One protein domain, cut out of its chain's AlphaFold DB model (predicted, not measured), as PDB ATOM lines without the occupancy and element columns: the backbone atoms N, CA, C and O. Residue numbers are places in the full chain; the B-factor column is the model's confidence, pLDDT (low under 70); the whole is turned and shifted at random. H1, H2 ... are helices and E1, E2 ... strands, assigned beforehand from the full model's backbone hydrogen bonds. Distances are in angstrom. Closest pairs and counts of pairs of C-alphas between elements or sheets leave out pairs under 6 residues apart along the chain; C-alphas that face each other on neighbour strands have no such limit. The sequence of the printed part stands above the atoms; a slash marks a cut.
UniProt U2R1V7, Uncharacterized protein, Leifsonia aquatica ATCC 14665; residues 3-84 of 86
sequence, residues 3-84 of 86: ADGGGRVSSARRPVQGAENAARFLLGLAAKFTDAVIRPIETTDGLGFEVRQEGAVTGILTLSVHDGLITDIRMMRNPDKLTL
ATOM      1  N   ALA A   3     147.787 213.483 199.625       64.88
ATOM      2  CA  ALA A   3     149.147 213.304 200.122       64.88
ATOM      3  C   ALA A   3     149.918 214.630 200.164       64.88
ATOM      4  O   ALA A   3     149.924 215.367 199.182       64.88
ATOM      5  N   ASP A   4     150.599 214.905 201.278       72.81
ATOM      6  CA  ASP A   4     151.443 216.093 201.459       72.81
ATOM      7  C   ASP A   4     152.921 215.693 201.493       72.81
ATOM      8  O   ASP A   4     153.407 215.130 202.477       72.81
ATOM      9  N   GLY A   5     153.641 215.972 200.407       65.00
ATOM     10  CA  GLY A   5     155.092 215.793 200.318       65.00
ATOM     11  C   GLY A   5     155.902 217.074 200.533       65.00
ATOM     12  O   GLY A   5     157.115 217.042 200.335       65.00
ATOM     13  N   GLY A   6     155.269 218.211 200.854       59.78
ATOM     14  CA  GLY A   6     155.954 219.493 201.072       59.78
ATOM     15  C   GLY A   6     156.789 220.008 199.893       59.78
ATOM     16  O   GLY A   6     157.694 220.807 200.092       59.78
ATOM     17  N   GLY A   7     156.566 219.498 198.677       60.28
ATOM     18  CA  GLY A   7     157.389 219.803 197.502       60.28
ATOM     19  C   GLY A   7     158.754 219.099 197.448       60.28
ATOM     20  O   GLY A   7     159.415 219.187 196.416       60.28
ATOM     21  N   ARG A   8     159.159 218.362 198.495       57.06
ATOM     22  CA  ARG A   8     160.461 217.666 198.564       57.06
ATOM     23  C   ARG A   8     160.398 216.182 198.214       57.06
ATOM     24  O   ARG A   8     161.404 215.606 197.820       57.06
ATOM     25  N   VAL A   9     159.220 215.564 198.314       59.53
ATOM     26  CA  VAL A   9     159.013 214.146 197.978       59.53
ATOM     27  C   VAL A   9     157.812 213.982 197.058       59.53
ATOM     28  O   VAL A   9     156.828 214.727 197.148       59.53
ATOM     29  N   SER A  10     157.886 212.990 196.165       54.38
ATOM     30  CA  SER A  10     156.770 212.650 195.282       54.38
ATOM     31  C   SER A  10     155.548 212.270 196.121       54.38
ATOM     32  O   SER A  10     155.550 211.288 196.860       54.38
ATOM     33  N   SER A  11     154.516 213.097 196.023       58.03
ATOM     34  CA  SER A  11     153.227 212.960 196.693       58.03
ATOM     35  C   SER A  11     152.135 213.097 195.643       58.03
ATOM     36  O   SER A  11     152.343 213.722 194.598       58.03
ATOM     37  N   ALA A  12     150.975 212.490 195.891       57.06
ATOM     38  CA  ALA A  12     149.806 212.675 195.046       57.06
ATOM     39  C   ALA A  12     149.404 214.163 195.050       57.06
ATOM     40  O   ALA A  12     148.678 214.623 195.923       57.06
ATOM     41  N   ARG A  13     149.893 214.918 194.055       57.78
ATOM     42  CA  ARG A  13     149.626 216.359 193.879       57.78
ATOM     43  C   ARG A  13     148.153 216.659 193.586       57.78
ATOM     44  O   ARG A  13     147.733 217.807 193.645       57.78
ATOM     45  N   ARG A  14     147.386 215.628 193.227       60.19
ATOM     46  CA  ARG A  14     145.938 215.662 193.027       60.19
ATOM     47  C   ARG A  14     145.311 214.552 193.866       60.19
ATOM     48  O   ARG A  14     145.866 213.449 193.870       60.19
ATOM     49  N   PRO A  15     144.187 214.809 194.550       69.94
ATOM     50  CA  PRO A  15     143.534 213.782 195.336       69.94
ATOM     51  C   PRO A  15     143.126 212.588 194.467       69.94
ATOM     52  O   PRO A  15     142.526 212.772 193.409       69.94
ATOM     53  N   VAL A  16     143.416 211.367 194.916       76.88
ATOM     54  CA  VAL A  16     142.889 210.151 194.277       76.88
ATOM     55  C   VAL A  16     141.441 209.977 194.725       76.88
ATOM     56  O   VAL A  16     141.190 209.854 195.928       76.88
ATOM     57  N   GLN A  17     140.499 209.995 193.783       82.19
ATOM     58  CA  GLN A  17     139.062 209.871 194.048       82.19
ATOM     59  C   GLN A  17     138.545 208.478 193.671       82.19
ATOM     60  O   GLN A  17     138.977 207.900 192.670       82.19
ATOM     61  N   GLY A  18     137.597 207.969 194.462       83.00
ATOM     62  CA  GLY A  18     136.997 206.643 194.301       83.00
ATOM     63  C   GLY A  18     137.778 205.527 195.005       83.00
ATOM     64  O   GLY A  18     139.013 205.511 195.000       83.00
ATOM     65  N   ALA A  19     137.044 204.581 195.598       81.25
ATOM     66  CA  ALA A  19     137.607 203.487 196.396       81.25
ATOM     67  C   ALA A  19     138.571 202.601 195.590       81.25
ATOM     68  O   ALA A  19     139.651 202.263 196.064       81.25
ATOM     69  N   GLU A  20     138.228 202.289 194.340       86.06
ATOM     70  CA  GLU A  20     139.042 201.432 193.474       86.06
ATOM     71  C   GLU A  20     140.396 202.070 193.126       86.06
ATOM     72  O   GLU A  20     141.444 201.428 193.214       86.06
ATOM     73  N   ASN A  21     140.401 203.363 192.790       81.38
ATOM     74  CA  ASN A  21     141.635 204.091 192.503       81.38
ATOM     75  C   ASN A  21     142.499 204.245 193.757       81.38
ATOM     76  O   ASN A  21     143.721 204.123 193.679       81.38
ATOM     77  N   ALA A  22     141.874 204.481 194.915       81.69
ATOM     78  CA  ALA A  22     142.579 204.535 196.191       81.69
ATOM     79  C   ALA A  22     143.225 203.181 196.534       81.69
ATOM     80  O   ALA A  22     144.401 203.148 196.898       81.69
ATOM     81  N   ALA A  23     142.505 202.071 196.342       85.00
ATOM     82  CA  ALA A  23     143.025 200.724 196.558       85.00
ATOM     83  C   ALA A  23     144.206 200.414 195.625       85.00
ATOM     84  O   ALA A  23     145.265 200.002 196.092       85.00
ATOM     85  N   ARG A  24     144.077 200.691 194.319       86.06
ATOM     86  CA  ARG A  24     145.181 200.531 193.353       86.06
ATOM     87  C   ARG A  24     146.407 201.353 193.734       86.06
ATOM     88  O   ARG A  24     147.528 200.862 193.630       86.06
ATOM     89  N   PHE A  25     146.206 202.592 194.178       81.50
ATOM     90  CA  PHE A  25     147.306 203.452 194.598       81.50
ATOM     91  C   PHE A  25     148.024 202.894 195.834       81.50
ATOM     92  O   PHE A  25     149.252 202.828 195.841       81.50
ATOM     93  N   LEU A  26     147.279 202.437 196.847       81.94
ATOM     94  CA  LEU A  26     147.853 201.784 198.027       81.94
ATOM     95  C   LEU A  26     148.627 200.512 197.669       81.94
ATOM     96  O   LEU A  26     149.750 200.339 198.137       81.94
ATOM     97  N   LEU A  27     148.072 199.662 196.802       86.81
ATOM     98  CA  LEU A  27     148.758 198.465 196.308       86.81
ATOM     99  C   LEU A  27     150.047 198.824 195.556       86.81
ATOM    100  O   LEU A  27     151.076 198.186 195.760       86.81
ATOM    101  N   GLY A  28     150.025 199.881 194.739       84.88
ATOM    102  CA  GLY A  28     151.214 200.386 194.052       84.88
ATOM    103  C   GLY A  28     152.292 200.902 195.009       84.88
ATOM    104  O   GLY A  28     153.478 200.694 194.764       84.88
ATOM    105  N   LEU A  29     151.905 201.539 196.119       80.31
ATOM    106  CA  LEU A  29     152.847 201.933 197.168       80.31
ATOM    107  C   LEU A  29     153.439 200.716 197.881       80.31
ATOM    108  O   LEU A  29     154.654 200.664 198.046       80.31
ATOM    109  N   ALA A  30     152.612 199.737 198.251       84.06
ATOM    110  CA  ALA A  30     153.070 198.507 198.894       84.06
ATOM    111  C   ALA A  30     154.048 197.723 198.001       84.06
ATOM    112  O   ALA A  30     155.064 197.232 198.478       84.06
ATOM    113  N   ALA A  31     153.792 197.670 196.690       86.56
ATOM    114  CA  ALA A  31     154.694 197.040 195.727       86.56
ATOM    115  C   ALA A  31     156.005 197.819 195.519       86.56
ATOM    116  O   ALA A  31     157.019 197.232 195.154       86.56
ATOM    117  N   LYS A  32     155.990 199.144 195.715       80.62
ATOM    118  CA  LYS A  32     157.163 200.008 195.533       80.62
ATOM    119  C   LYS A  32     158.085 200.034 196.752       80.62
ATOM    120  O   LYS A  32     159.290 200.176 196.581       80.62
ATOM    121  N   PHE A  33     157.522 199.959 197.953       82.69
ATOM    122  CA  PHE A  33     158.246 200.070 199.220       82.69
ATOM    123  C   PHE A  33     158.175 198.734 199.964       82.69
ATOM    124  O   PHE A  33     157.457 198.594 200.952       82.69
ATOM    125  N   THR A  34     158.864 197.726 199.432       84.50
ATOM    126  CA  THR A  34     158.787 196.333 199.904       84.50
ATOM    127  C   THR A  34     159.481 196.095 201.244       84.50
ATOM    128  O   THR A  34     159.193 195.110 201.916       84.50
ATOM    129  N   ASP A  35     160.380 196.990 201.636       89.56
ATOM    130  CA  ASP A  35     161.110 197.009 202.903       89.56
ATOM    131  C   ASP A  35     160.414 197.861 203.981       89.56
ATOM    132  O   ASP A  35     160.882 197.939 205.120       89.56
ATOM    133  N   ALA A  36     159.291 198.504 203.642       88.88
ATOM    134  CA  ALA A  36     158.587 199.366 204.571       88.88
ATOM    135  C   ALA A  36     157.914 198.570 205.698       88.88
ATOM    136  O   ALA A  36     157.147 197.634 205.469       88.88
ATOM    137  N   VAL A  37     158.133 199.011 206.935       91.00
ATOM    138  CA  VAL A  37     157.444 198.509 208.125       91.00
ATOM    139  C   VAL A  37     156.303 199.458 208.461       91.00
ATOM    140  O   VAL A  37     156.526 200.648 208.677       91.00
ATOM    141  N   ILE A  38     155.083 198.925 208.529       90.62
ATOM    142  CA  ILE A  38     153.882 199.688 208.872       90.62
ATOM    143  C   ILE A  38     153.445 199.317 210.287       90.62
ATOM    144  O   ILE A  38     153.286 198.135 210.595       90.62
ATOM    145  N   ARG A  39     153.242 200.314 211.151       90.44
ATOM    146  CA  ARG A  39     152.772 200.110 212.529       90.44
ATOM    147  C   ARG A  39     151.571 200.996 212.829       90.44
ATOM    148  O   ARG A  39     151.610 202.168 212.464       90.44
ATOM    149  N   PRO A  40     150.518 200.474 213.481       90.00
ATOM    150  CA  PRO A  40     149.435 201.318 213.955       90.00
ATOM    151  C   PRO A  40     149.963 202.283 215.019       90.00
ATOM    152  O   PRO A  40     150.784 201.903 215.856       90.00
ATOM    153  N   ILE A  41     149.482 203.518 214.975       90.19
ATOM    154  CA  ILE A  41     149.780 204.563 215.953       90.19
ATOM    155  C   ILE A  41     148.491 205.297 216.310       90.19
ATOM    156  O   ILE A  41     147.583 205.423 215.485       90.19
ATOM    157  N   GLU A  42     148.418 205.818 217.527       85.62
ATOM    158  CA  GLU A  42     147.380 206.782 217.873       85.62
ATOM    159  C   GLU A  42     147.777 208.162 217.351       85.62
ATOM    160  O   GLU A  42     148.915 208.607 217.493       85.62
ATOM    161  N   THR A  43     146.829 208.840 216.716       80.50
ATOM    162  CA  THR A  43     146.968 210.229 216.284       80.50
ATOM    163  C   THR A  43     145.847 211.045 216.910       80.50
ATOM    164  O   THR A  43     144.832 210.494 217.337       80.50
ATOM    165  N   THR A  44     145.984 212.369 216.925       77.88
ATOM    166  CA  THR A  44     144.927 213.269 217.414       77.88
ATOM    167  C   THR A  44     143.592 213.071 216.680       77.88
ATOM    168  O   THR A  44     142.536 213.287 217.265       77.88
ATOM    169  N   ASP A  45     143.636 212.610 215.426       73.12
ATOM    170  CA  ASP A  45     142.464 212.374 214.574       73.12
ATOM    171  C   ASP A  45     141.951 210.916 214.641       73.12
ATOM    172  O   ASP A  45     141.096 210.525 213.846       73.12
ATOM    173  N   GLY A  46     142.487 210.086 215.545       76.75
ATOM    174  CA  GLY A  46     142.178 208.656 215.654       76.75
ATOM    175  C   GLY A  46     143.309 207.753 215.155       76.75
ATOM    176  O   GLY A  46     144.487 208.107 215.230       76.75
ATOM    177  N   LEU A  47     142.971 206.554 214.668       81.31
ATOM    178  CA  LEU A  47     143.965 205.559 214.258       81.31
ATOM    179  C   LEU A  47     144.748 206.025 213.018       81.31
ATOM    180  O   LEU A  47     144.180 206.290 211.954       81.31
ATOM    181  N   GLY A  48     146.067 206.070 213.152       89.00
ATOM    182  CA  GLY A  48     147.001 206.259 212.053       89.00
ATOM    183  C   GLY A  48     147.932 205.066 211.897       89.00
ATOM    184  O   GLY A  48     147.899 204.102 212.661       89.00
ATOM    185  N   PHE A  49     148.795 205.156 210.896       90.88
ATOM    186  CA  PHE A  49     149.844 204.188 210.645       90.88
ATOM    187  C   PHE A  49     151.152 204.909 210.354       90.88
ATOM    188  O   PHE A  49     151.237 205.727 209.434       90.88
ATOM    189  N   GLU A  50     152.178 204.573 211.121       92.00
ATOM    190  CA  GLU A  50     153.550 204.967 210.845       92.00
ATOM    191  C   GLU A  50     154.137 204.048 209.777       92.00
ATOM    192  O   GLU A  50     154.019 202.826 209.869       92.00
ATOM    193  N   VAL A  51     154.792 204.635 208.776       90.88
ATOM    194  CA  VAL A  51     155.534 203.918 207.739       90.88
ATOM    195  C   VAL A  51     157.018 204.194 207.921       90.88
ATOM    196  O   VAL A  51     157.474 205.323 207.712       90.88
ATOM    197  N   ARG A  52     157.792 203.162 208.260       91.50
ATOM    198  CA  ARG A  52     159.248 203.247 208.394       91.50
ATOM    199  C   ARG A  52     159.965 202.535 207.257       91.50
ATOM    200  O   ARG A  52     159.539 201.462 206.859       91.50
ATOM    201  N   GLN A  53     161.074 203.098 206.795       89.19
ATOM    202  CA  GLN A  53     162.044 202.437 205.912       89.19
ATOM    203  C   GLN A  53     163.436 202.684 206.480       89.19
ATOM    204  O   GLN A  53     163.694 203.774 206.988       89.19
ATOM    205  N   GLU A  54     164.291 201.661 206.470       88.50
ATOM    206  CA  GLU A  54     165.656 201.729 207.024       88.50
ATOM    207  C   GLU A  54     165.718 202.334 208.446       88.50
ATOM    208  O   GLU A  54     166.648 203.037 208.824       88.50
ATOM    209  N   GLY A  55     164.682 202.089 209.257       86.31
ATOM    210  CA  GLY A  55     164.585 202.602 210.624       86.31
ATOM    211  C   GLY A  55     164.106 204.053 210.758       86.31
ATOM    212  O   GLY A  55     163.842 204.464 211.885       86.31
ATOM    213  N   ALA A  56     163.899 204.800 209.673       88.25
ATOM    214  CA  ALA A  56     163.400 206.177 209.692       88.25
ATOM    215  C   ALA A  56     161.904 206.261 209.355       88.25
ATOM    216  O   ALA A  56     161.411 205.512 208.512       88.25
ATOM    217  N   VAL A  57     161.177 207.202 209.971       90.19
ATOM    218  CA  VAL A  57     159.785 207.497 209.595       90.19
ATOM    219  C   VAL A  57     159.771 208.179 208.229       90.19
ATOM    220  O   VAL A  57     160.337 209.252 208.042       90.19
ATOM    221  N   THR A  58     159.106 207.555 207.261       89.31
ATOM    222  CA  THR A  58     159.016 208.030 205.868       89.31
ATOM    223  C   THR A  58     157.601 208.411 205.449       89.31
ATOM    224  O   THR A  58     157.394 208.988 204.373       89.31
ATOM    225  N   GLY A  59     156.621 208.122 206.303       89.06
ATOM    226  CA  GLY A  59     155.280 208.642 206.155       89.06
ATOM    227  C   GLY A  59     154.371 208.318 207.328       89.06
ATOM    228  O   GLY A  59     154.609 207.371 208.072       89.06
ATOM    229  N   ILE A  60     153.301 209.096 207.437       89.88
ATOM    230  CA  ILE A  60     152.167 208.835 208.319       89.88
ATOM    231  C   ILE A  60     150.928 208.708 207.440       89.88
ATOM    232  O   ILE A  60     150.644 209.601 206.636       89.88
ATOM    233  N   LEU A  61     150.203 207.602 207.566       88.75
ATOM    234  CA  LEU A  61     148.915 207.379 206.918       88.75
ATOM    235  C   LEU A  61     147.807 207.548 207.960       88.75
ATOM    236  O   LEU A  61     147.879 206.948 209.024       88.75
ATOM    237  N   THR A  62     146.764 208.309 207.657       88.56
ATOM    238  CA  THR A  62     145.555 208.369 208.489       88.56
ATOM    239  C   THR A  62     144.323 208.045 207.661       88.56
ATOM    240  O   THR A  62     144.279 208.302 206.453       88.56
ATOM    241  N   LEU A  63     143.330 207.445 208.314       84.88
ATOM    242  CA  LEU A  63     142.070 207.035 207.706       84.88
ATOM    243  C   LEU A  63     140.930 207.804 208.368       84.88
ATOM    244  O   LEU A  63     140.862 207.862 209.592       84.88
ATOM    245  N   SER A  64     140.021 208.346 207.566       85.38
ATOM    246  CA  SER A  64     138.709 208.763 208.060       85.38
ATOM    247  C   SER A  64     137.741 207.614 207.833       85.38
ATOM    248  O   SER A  64     137.626 207.118 206.709       85.38
ATOM    249  N   VAL A  65     137.067 207.182 208.897       83.00
ATOM    250  CA  VAL A  65     136.082 206.099 208.853       83.00
ATOM    251  C   VAL A  65     134.721 206.658 209.247       83.00
ATOM    252  O   VAL A  65     134.588 207.258 210.310       83.00
ATOM    253  N   HIS A  66     133.718 206.446 208.400       85.81
ATOM    254  CA  HIS A  66     132.324 206.800 208.654       85.81
ATOM    255  C   HIS A  66     131.458 205.562 208.415       85.81
ATOM    256  O   HIS A  66     131.609 204.901 207.390       85.81
ATOM    257  N   ASP A  67     130.600 205.209 209.374       89.00
ATOM    258  CA  ASP A  67     129.732 204.018 209.322       89.00
ATOM    259  C   ASP A  67     130.467 202.711 208.961       89.00
ATOM    260  O   ASP A  67     129.978 201.873 208.205       89.00
ATOM    261  N   GLY A  68     131.686 202.540 209.483       83.94
ATOM    262  CA  GLY A  68     132.523 201.361 209.224       83.94
ATOM    263  C   GLY A  68     133.211 201.347 207.854       83.94
ATOM    264  O   GLY A  68     133.912 200.386 207.538       83.94
ATOM    265  N   LEU A  69     133.064 202.404 207.051       83.31
ATOM    266  CA  LEU A  69     133.687 202.544 205.738       83.31
ATOM    267  C   LEU A  69     134.769 203.620 205.750       83.31
ATOM    268  O   LEU A  69     134.591 204.697 206.311       83.31
ATOM    269  N   ILE A  70     135.891 203.349 205.085       82.69
ATOM    270  CA  ILE A  70     136.937 204.353 204.873       82.69
ATOM    271  C   ILE A  70     136.428 205.363 203.839       82.69
ATOM    272  O   ILE A  70     136.244 205.014 202.672       82.69
ATOM    273  N   THR A  71     136.233 206.613 204.251       85.19
ATOM    274  CA  THR A  71     135.817 207.707 203.359       85.19
ATOM    275  C   THR A  71     137.020 208.445 202.792       85.19
ATOM    276  O   THR A  71     137.025 208.840 201.625       85.19
ATOM    277  N   ASP A  72     138.082 208.569 203.591       84.69
ATOM    278  CA  ASP A  72     139.270 209.328 203.233       84.69
ATOM    279  C   ASP A  72     140.540 208.651 203.720       84.69
ATOM    280  O   ASP A  72     140.598 208.020 204.771       84.69
ATOM    281  N   ILE A  73     141.596 208.846 202.939       84.75
ATOM    282  CA  ILE A  73     142.942 208.396 203.268       84.75
ATOM    283  C   ILE A  73     143.857 209.599 203.110       84.75
ATOM    284  O   ILE A  73     143.887 210.223 202.044       84.75
ATOM    285  N   ARG A  74     144.601 209.949 204.149       86.00
ATOM    286  CA  ARG A  74     145.594 211.022 204.104       86.00
ATOM    287  C   ARG A  74     146.972 210.421 204.301       86.00
ATOM    288  O   ARG A  74     147.142 209.504 205.094       86.00
ATOM    289  N   MET A  75     147.954 210.925 203.563       86.00
ATOM    290  CA  MET A  75     149.341 210.494 203.697       86.00
ATOM    291  C   MET A  75     150.267 211.703 203.827       86.00
ATOM    292  O   MET A  75     150.421 212.486 202.892       86.00
ATOM    293  N   MET A  76     150.926 211.851 204.969       86.69
ATOM    294  CA  MET A  76     151.978 212.843 205.160       86.69
ATOM    295  C   MET A  76     153.326 212.210 204.845       86.69
ATOM    296  O   MET A  76     153.697 211.220 205.462       86.69
ATOM    297  N   ARG A  77     154.061 212.774 203.886       86.25
ATOM    298  CA  ARG A  77     155.435 212.368 203.540       86.25
ATOM    299  C   ARG A  77     156.428 213.526 203.581       86.25
ATOM    300  O   ARG A  77     157.576 213.343 203.207       86.25
ATOM    301  N   ASN A  78     155.994 214.723 203.973       83.62
ATOM    302  CA  ASN A  78     156.860 215.891 204.080       83.62
ATOM    303  C   ASN A  78     157.943 215.659 205.158       83.62
ATOM    304  O   ASN A  78     157.580 215.602 206.333       83.62
ATOM    305  N   PRO A  79     159.241 215.583 204.802       80.69
ATOM    306  CA  PRO A  79     160.310 215.237 205.737       80.69
ATOM    307  C   PRO A  79     160.388 216.180 206.935       80.69
ATOM    308  O   PRO A  79     160.569 215.714 208.052       80.69
ATOM    309  N   ASP A  80     160.157 217.482 206.730       83.94
ATOM    310  CA  ASP A  80     160.196 218.468 207.818       83.94
ATOM    311  C   ASP A  80     159.130 218.165 208.866       83.94
ATOM    312  O   ASP A  80     159.395 218.220 210.061       83.94
ATOM    313  N   LYS A  81     157.922 217.805 208.424       82.56
ATOM    314  CA  LYS A  81     156.824 217.475 209.338       82.56
ATOM    315  C   LYS A  81     157.019 216.111 209.994       82.56
ATOM    316  O   LYS A  81     156.568 215.915 211.116       82.56
ATOM    317  N   LEU A  82     157.692 215.176 209.318       85.69
ATOM    318  CA  LEU A  82     157.977 213.846 209.861       85.69
ATOM    319  C   LEU A  82     159.001 213.871 211.000       85.69
ATOM    320  O   LEU A  82     159.003 212.948 211.807       85.69
ATOM    321  N   THR A  83     159.797 214.936 211.138       85.12
ATOM    322  CA  THR A  83     160.667 215.121 212.316       85.12
ATOM    323  C   THR A  83     159.895 215.170 213.638       85.12
ATOM    324  O   THR A  83     160.460 214.862 214.678       85.12
ATOM    325  N   LEU A  84     158.598 215.500 213.604       84.38
ATOM    326  CA  LEU A  84     157.718 215.516 214.779       84.38
ATOM    327  C   LEU A  84     157.277 214.115 215.236       84.38
ATOM    328  O   LEU A  84     156.596 213.997 216.249       84.38
TER     329      LEU A  84
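What this domain is: This is residues 3 to 84 of the 86 residues of an uncharacterized protein of Leifsonia aquatica ATCC 14665 (UniProt U2R1V7). A strongly twisted antiparallel sheet of four strands, joined in hairpins, has the long helix H1 set off from it and only grazing it, while the short last helix H2 packs across E3. Residues 3 to 18, with no named element, lead into H1; residues 3 to 4 pair with E4. The printed part has 82 residues, with elements in the order H1, E1, E2, E3, E4, H2, and sheet order E1 E2 E3 E4. The class is mixed, helices and strands; the whole is compact, with a radius of gyration of the C-alphas of 12.6 A and spans of 34 by 25 by 24 A.

How they stand to each other: Residues 3 to 4 pair in parallel with residues 75 to 76 of E4, residues 69 to 76. H1, residues 19 to 32, only grazes the sheet with its residues 19 to 26. E1, residues 37 to 43, and E2, residues 46 to 53, form a hairpin; N 39 and O 50 are 2.9 A apart. E3, residues 56 to 66, forms a hairpin with E2, N 49 to O 61 being 2.7 A, and one with E4, N 62 to O 74 being 2.9 A. These four strands make a meander, each the antiparallel neighbour of the one before. H2, residues 79 to 84, is on the sheet at a height of 7.1 A, only just over E3 with 3 of its 6 C-alphas, and runs across the strands at 71 degrees to E3 on the local plane. The closest C-alphas of E3 and H2, those of Val 57 and Leu 82, are 6.6 A apart. H1 and H2 are apart. Every O i to N i+4 pair is within hydrogen-bond range in H1, and 1 of 2 in H2.

Where its parts are: H1 begins at C-alpha 19 (137.607, 203.487, 196.396) and is 19.9 A long. E1 measures 17.7 A, E2 23.0 A, E3 31.1 A and E4 21.0 A. H2, 9.4 A, ends at C-alpha 84 (157.718, 215.516, 214.779).

The domain as a whole: The C-alphas farthest apart, those of Glu 54 and Asp 67, are 36.1 A apart. The printed part has no cut, and the five links between named elements are tight. Residue 3 and residues 5 to 15 are under pLDDT 70.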